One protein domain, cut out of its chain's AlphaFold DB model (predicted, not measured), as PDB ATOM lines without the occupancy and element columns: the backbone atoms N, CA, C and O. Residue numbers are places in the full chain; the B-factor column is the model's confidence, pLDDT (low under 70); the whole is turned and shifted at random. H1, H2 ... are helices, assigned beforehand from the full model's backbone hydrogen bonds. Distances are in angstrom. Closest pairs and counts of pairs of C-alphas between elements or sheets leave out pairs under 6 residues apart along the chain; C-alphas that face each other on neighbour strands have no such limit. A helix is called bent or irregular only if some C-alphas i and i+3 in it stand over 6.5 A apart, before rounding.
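AT A GLANCE: This is residues 5 to 49 of the 58 residues of an uncharacterized protein of Moorea sp. SIO4A1 (UniProt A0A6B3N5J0). Three helices run back and forth: H1 and H2 lie close side by side as a helical hairpin, and after H2 the printed part turns back into H3, which packs on residues 28 to 32 of H2 alone and has no contact with H1. The three centres make a triangle, with H1 and H3 each next to H2 and apart from each other. The printed part has 45 residues with three named helices in the order H1, H2, H3 and no named strand, and its class is all helix. It is compact, with a radius of gyration of the C-alphas of 9.8 A, and the C-alphas span 25 by 25 by 14 A.

HOW THE PARTS SIT: H1, residues 5 to 17, and H2, residues 19 to 33, touch with 23 pairs of C-alphas within 8 A. Their closest C-alphas are those of Ala 11 and Ala 25, 4.6 A apart, and their centres are 8.3 A apart. They stand at a shallow tilt of 12 degrees, run opposite ways and form a hairpin. H2 touches H3, residues 37 to 48, with its residues 28 to 32 alone, and 6 pairs of C-alphas of the two helices are within 8 A. The closest C-alphas of H2 and H3 are those of Leu 31 and Ile 40, 6.3 A apart, while the centres are 12.0 A apart. H2 and H3 also form a hairpin, at a shallow tilt of 24 degrees, opposite ways. H1 and H3 are apart. In H1 every O i to N i+4 pair is within hydrogen-bond range; in H2 9 of 11 are, and in H3 7 of 8.

IN THESE COORDINATES: H1 begins at C-alpha 5 at (45.105, 24.481, -50.611) and measures 18.6 A from first to last C-alpha. H2 begins at C-alpha 19 at (41.834, 24.004, -28.758) and measures 21.4 A; with 15 residues it is the longest helix. H2 is irregular: C-alphas 20 and 23 are 7.1 A apart, against about 5 A in a regular helix, and its line is a rough one. H3 measures 15.8 A and ends at C-alpha 48 at (55.776, 35.931, -35.916).

THE WHOLE: The two C-alphas farthest apart are those of His 19 and Arg 38, 25.5 A. The C-alphas of Arg 5 and Asp 49, the first and last printed residues, are 24.8 A apart. The printed part has no cut. The link from H1 to H2, 1 residue, is tight, and so is the link from H2 to H3, 3 residues. The mean pLDDT of the printed part is 82.4, and residue 49 is the one residue under 70.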
ATOM      1  N   ARG A   5      45.368  25.844 -51.081       75.06
ATOM      2  CA  ARG A   5      45.105  24.481 -50.611       75.06
ATOM      3  C   ARG A   5      46.013  24.132 -49.430       75.06
ATOM      4  O   ARG A   5      45.491  23.771 -48.383       75.06
ATOM      5  N   GLY A   6      47.315  24.402 -49.553       80.81
ATOM      6  CA  GLY A   6      48.281  24.210 -48.471       80.81
ATOM      7  C   GLY A   6      47.922  25.016 -47.223       80.81
ATOM      8  O   GLY A   6      47.849  24.454 -46.140       80.81
ATOM      9  N   ILE A   7      47.561  26.297 -47.366       79.75
ATOM     10  CA  ILE A   7      47.181  27.127 -46.204       79.75
ATOM     11  C   ILE A   7      45.898  26.609 -45.526       79.75
ATOM     12  O   ILE A   7      45.756  26.689 -44.306       79.75
ATOM     13  N   GLN A   8      44.932  26.094 -46.291       81.00
ATOM     14  CA  GLN A   8      43.717  25.497 -45.721       81.00
ATOM     15  C   GLN A   8      44.005  24.191 -44.977       81.00
ATOM     16  O   GLN A   8      43.423  23.962 -43.915       81.00
ATOM     17  N   GLU A   9      44.886  23.353 -45.518       85.56
ATOM     18  CA  GLU A   9      45.341  22.128 -44.860       85.56
ATOM     19  C   GLU A   9      46.099  22.458 -43.570       85.56
ATOM     20  O   GLU A   9      45.793  21.900 -42.519       85.56
ATOM     21  N   GLU A  10      46.986  23.452 -43.608       84.62
ATOM     22  CA  GLU A  10      47.740  23.914 -42.444       84.62
ATOM     23  C   GLU A  10      46.822  24.487 -41.355       84.62
ATOM     24  O   GLU A  10      46.993  24.199 -40.172       84.62
ATOM     25  N   ALA A  11      45.779  25.231 -41.740       85.88
ATOM     26  CA  ALA A  11      44.761  25.701 -40.804       85.88
ATOM     27  C   ALA A  11      44.039  24.536 -40.106       85.88
ATOM     28  O   ALA A  11      43.835  24.590 -38.895       85.88
ATOM     29  N   ASN A  12      43.690  23.471 -40.837       86.88
ATOM     30  CA  ASN A  12      43.079  22.278 -40.244       86.88
ATOM     31  C   ASN A  12      44.045  21.545 -39.300       86.88
ATOM     32  O   ASN A  12      43.624  21.107 -38.233       86.88
ATOM     33  N   LEU A  13      45.328  21.434 -39.659       88.12
ATOM     34  CA  LEU A  13      46.341  20.842 -38.781       88.12
ATOM     35  C   LEU A  13      46.468  21.641 -37.478       88.12
ATOM     36  O   LEU A  13      46.475  21.065 -36.395       88.12
ATOM     37  N   ILE A  14      46.488  22.972 -37.569       85.81
ATOM     38  CA  ILE A  14      46.569  23.862 -36.408       85.81
ATOM     39  C   ILE A  14      45.327  23.752 -35.509       85.81
ATOM     40  O   ILE A  14      45.462  23.780 -34.287       85.81
ATOM     41  N   GLU A  15      44.135  23.576 -36.086       86.25
ATOM     42  CA  GLU A  15      42.897  23.326 -35.330       86.25
ATOM     43  C   GLU A  15      42.973  22.026 -34.513       86.25
ATOM     44  O   GLU A  15      42.476  21.976 -33.388       86.25
ATOM     45  N   GLN A  16      43.625  20.994 -35.058       86.62
ATOM     46  CA  GLN A  16      43.787  19.687 -34.414       86.62
ATOM     47  C   GLN A  16      44.909  19.649 -33.368       86.62
ATOM     48  O   GLN A  16      44.900  18.768 -32.510       86.62
ATOM     49  N   LEU A  17      45.869  20.577 -33.419       86.56
ATOM     50  CA  LEU A  17      46.984  20.615 -32.468       86.56
ATOM     51  C   LEU A  17      46.533  20.989 -31.053       86.56
ATOM     52  O   LEU A  17      46.980  20.378 -30.085       86.56
ATOM     53  N   ASP A  18      45.704  22.025 -30.914       83.75
ATOM     54  CA  ASP A  18      45.262  22.509 -29.606       83.75
ATOM     55  C   ASP A  18      44.000  23.370 -29.742       83.75
ATOM     56  O   ASP A  18      43.891  24.218 -30.633       83.75
ATOM     57  N   HIS A  19      43.070  23.225 -28.795       85.00
ATOM     58  CA  HIS A  19      41.834  24.004 -28.758       85.00
ATOM     59  C   HIS A  19      42.082  25.520 -28.699       85.00
ATOM     60  O   HIS A  19      41.268  26.303 -29.194       85.00
ATOM     61  N   LYS A  20      43.226  25.962 -28.156       86.31
ATOM     62  CA  LYS A  20      43.606  27.385 -28.136       86.31
ATOM     63  C   LYS A  20      43.822  27.975 -29.534       86.31
ATOM     64  O   LYS A  20      43.725  29.190 -29.705       86.31
ATOM     65  N   PHE A  21      44.109  27.132 -30.528       85.12
ATOM     66  CA  PHE A  21      44.338  27.556 -31.902       85.12
ATOM     67  C   PHE A  21      43.092  27.475 -32.785       85.12
ATOM     68  O   PHE A  21      43.122  28.028 -33.878       85.12
ATOM     69  N   ILE A  22      41.976  26.904 -32.317       85.44
ATOM     70  CA  ILE A  22      40.685  26.916 -33.030       85.44
ATOM     71  C   ILE A  22      40.318  28.318 -33.562       85.44
ATOM     72  O   ILE A  22      40.066  28.449 -34.763       85.44
ATOM     73  N   PRO A  23      40.337  29.404 -32.757       87.12
ATOM     74  CA  PRO A  23      40.002  30.735 -33.269       87.12
ATOM     75  C   PRO A  23      41.017  31.263 -34.295       87.12
ATOM     76  O   PRO A  23      40.656  32.067 -35.153       87.12
ATOM     77  N   PHE A  24      42.275  30.819 -34.233       86.31
ATOM     78  CA  PHE A  24      43.309  31.163 -35.210       86.31
ATOM     79  C   PHE A  24      43.097  30.403 -36.526       86.31
ATOM     80  O   PHE A  24      43.013  31.028 -37.583       86.31
ATOM     81  N   ALA A  25      42.925  29.083 -36.453       88.44
ATOM     82  CA  ALA A  25      42.684  28.189 -37.579       88.44
ATOM     83  C   ALA A  25      41.419  28.562 -38.358       88.44
ATOM     84  O   ALA A  25      41.457  28.691 -39.582       88.44
ATOM     85  N   GLN A  26      40.312  28.842 -37.666       87.44
ATOM     86  CA  GLN A  26      39.076  29.285 -38.313       87.44
ATOM     87  C   GLN A  26      39.259  30.603 -39.072       87.44
ATOM     88  O   GLN A  26      38.736  30.772 -40.179       87.44
ATOM     89  N   LYS A  27      40.015  31.544 -38.496       86.44
ATOM     90  CA  LYS A  27      40.285  32.845 -39.114       86.44
ATOM     91  C   LYS A  27      41.210  32.693 -40.318       86.44
ATOM     92  O   LYS A  27      40.891  33.227 -41.378       86.44
ATOM     93  N   LEU A  28      42.263  31.887 -40.193       85.38
ATOM     94  CA  LEU A  28      43.177  31.534 -41.277       85.38
ATOM     95  C   LEU A  28      42.422  30.870 -42.440       85.38
ATOM     96  O   LEU A  28      42.488  31.349 -43.566       85.38
ATOM     97  N   ARG A  29      41.580  29.867 -42.163       84.56
ATOM     98  CA  ARG A  29      40.749  29.175 -43.163       84.56
ATOM     99  C   ARG A  29      39.780  30.116 -43.886       84.56
ATOM    100  O   ARG A  29      39.564  29.969 -45.093       84.56
ATOM    101  N   LYS A  30      39.197  31.088 -43.174       86.12
ATOM    102  CA  LYS A  30      38.297  32.100 -43.755       86.12
ATOM    103  C   LYS A  30      39.045  33.049 -44.697       86.12
ATOM    104  O   LYS A  30      38.538  33.329 -45.781       86.12
ATOM    105  N   LEU A  31      40.246  33.480 -44.312       84.25
ATOM    106  CA  LEU A  31      41.114  34.324 -45.139       84.25
ATOM    107  C   LEU A  31      41.604  33.576 -46.391       84.25
ATOM    108  O   LEU A  31      41.555  34.127 -47.492       84.25
ATOM    109  N   SER A  32      41.968  32.297 -46.251       81.31
ATOM    110  CA  SER A  32      42.365  31.435 -47.373       81.31
ATOM    111  C   SER A  32      41.225  31.214 -48.363       81.31
ATOM    112  O   SER A  32      41.437  31.259 -49.570       81.31
ATOM    113  N   LYS A  33      39.981  31.056 -47.886       79.56
ATOM    114  CA  LYS A  33      38.804  30.936 -48.764       79.56
ATOM    115  C   LYS A  33      38.559  32.202 -49.598       79.56
ATOM    116  O   LYS A  33      38.050  32.104 -50.709       79.56
ATOM    117  N   GLY A  34      38.914  33.370 -49.066       79.25
ATOM    118  CA  GLY A  34      38.799  34.654 -49.757       79.25
ATOM    119  C   GLY A  34      39.995  35.014 -50.642       79.25
ATOM    120  O   GLY A  34      40.012  36.126 -51.161       79.25
ATOM    121  N   PHE A  35      40.997  34.132 -50.788       70.75
ATOM    122  CA  PHE A  35      42.253  34.433 -51.495       70.75
ATOM    123  C   PHE A  35      42.952  35.692 -50.949       70.75
ATOM    124  O   PHE A  35      43.649  36.412 -51.661       70.75
ATOM    125  N   GLN A  36      42.769  35.984 -49.658       75.56
ATOM    126  CA  GLN A  36      43.281  37.205 -49.041       75.56
ATOM    127  C   GLN A  36      44.716  36.999 -48.541       75.56
ATOM    128  O   GLN A  36      44.997  37.171 -47.358       75.56
ATOM    129  N   GLU A  37      45.636  36.641 -49.443       76.81
ATOM    130  CA  GLU A  37      47.043  36.325 -49.125       76.81
ATOM    131  C   GLU A  37      47.728  37.422 -48.295       76.81
ATOM    132  O   GLU A  37      48.403  37.131 -47.311       76.81
ATOM    133  N   ARG A  38      47.478  38.701 -48.612       79.69
ATOM    134  CA  ARG A  38      48.008  39.836 -47.831       79.69
ATOM    135  C   ARG A  38      47.515  39.845 -46.386       79.69
ATOM    136  O   ARG A  38      48.295  40.086 -45.474       79.69
ATOM    137  N   GLN A  39      46.236  39.546 -46.173       82.31
ATOM    138  CA  GLN A  39      45.667  39.504 -44.830       82.31
ATOM    139  C   GLN A  39      46.149  38.286 -44.047       82.31
ATOM    140  O   GLN A  39      46.292  38.375 -42.834       82.31
ATOM    141  N   ILE A  40      46.416  37.167 -44.727       82.12
ATOM    142  CA  ILE A  40      47.051  35.992 -44.119       82.12
ATOM    143  C   ILE A  40      48.455  36.362 -43.643       82.12
ATOM    144  O   ILE A  40      48.782  36.106 -42.489       82.12
ATOM    145  N   LEU A  41      49.250  37.022 -44.489       81.06
ATOM    146  CA  LEU A  41      50.592  37.490 -44.137       81.06
ATOM    147  C   LEU A  41      50.578  38.480 -42.970       81.06
ATOM    148  O   LEU A  41      51.350  38.309 -42.035       81.06
ATOM    149  N   GLU A  42      49.684  39.472 -42.965       85.44
ATOM    150  CA  GLU A  42      49.537  40.384 -41.820       85.44
ATOM    151  C   GLU A  42      49.077  39.653 -40.555       85.44
ATOM    152  O   GLU A  42      49.530  39.950 -39.449       85.44
ATOM    153  N   PHE A  43      48.160  38.697 -40.701       83.25
ATOM    154  CA  PHE A  43      47.626  37.939 -39.581       83.25
ATOM    155  C   PHE A  43      48.702  37.063 -38.947       83.25
ATOM    156  O   PHE A  43      48.909  37.169 -37.745       83.25
ATOM    157  N   VAL A  44      49.415  36.260 -39.740       80.94
ATOM    158  CA  VAL A  44      50.534  35.417 -39.290       80.94
ATOM    159  C   VAL A  44      51.706  36.279 -38.815       80.94
ATOM    160  O   VAL A  44      52.298  35.984 -37.780       80.94
ATOM    161  N   GLY A  45      51.979  37.393 -39.497       81.50
ATOM    162  CA  GLY A  45      53.000  38.372 -39.127       81.50
ATOM    163  C   GLY A  45      52.838  38.877 -37.696       81.50
ATOM    164  O   GLY A  45      53.805  38.870 -36.947       81.50
ATOM    165  N   LYS A  46      51.609  39.171 -37.246       81.19
ATOM    166  CA  LYS A  46      51.337  39.553 -35.843       81.19
ATOM    167  C   LYS A  46      51.744  38.500 -34.808       81.19
ATOM    168  O   LYS A  46      51.958  38.848 -33.648       81.19
ATOM    169  N   TYR A  47      51.808  37.227 -35.193       76.88
ATOM    170  CA  TYR A  47      52.262  36.146 -34.317       76.88
ATOM    171  C   TYR A  47      53.758  35.847 -34.484       76.88
ATOM    172  O   TYR A  47      54.383  35.415 -33.517       76.88
ATOM    173  N   MET A  48      54.337  36.094 -35.666       72.75
ATOM    174  CA  MET A  48      55.776  35.931 -35.916       72.75
ATOM    175  C   MET A  48      56.630  37.091 -35.392       72.75
ATOM    176  O   MET A  48      57.781  36.865 -35.035       72.75
ATOM    177  N   ASP A  49      56.072  38.297 -35.256       62.16
ATOM    178  CA  ASP A  49      56.756  39.507 -34.756       62.16
ATOM    179  C   ASP A  49      57.145  39.435 -33.257       62.16
ATOM    180  O   ASP A  49      57.579  40.402 -32.645       62.16
TER     181      ASP A  49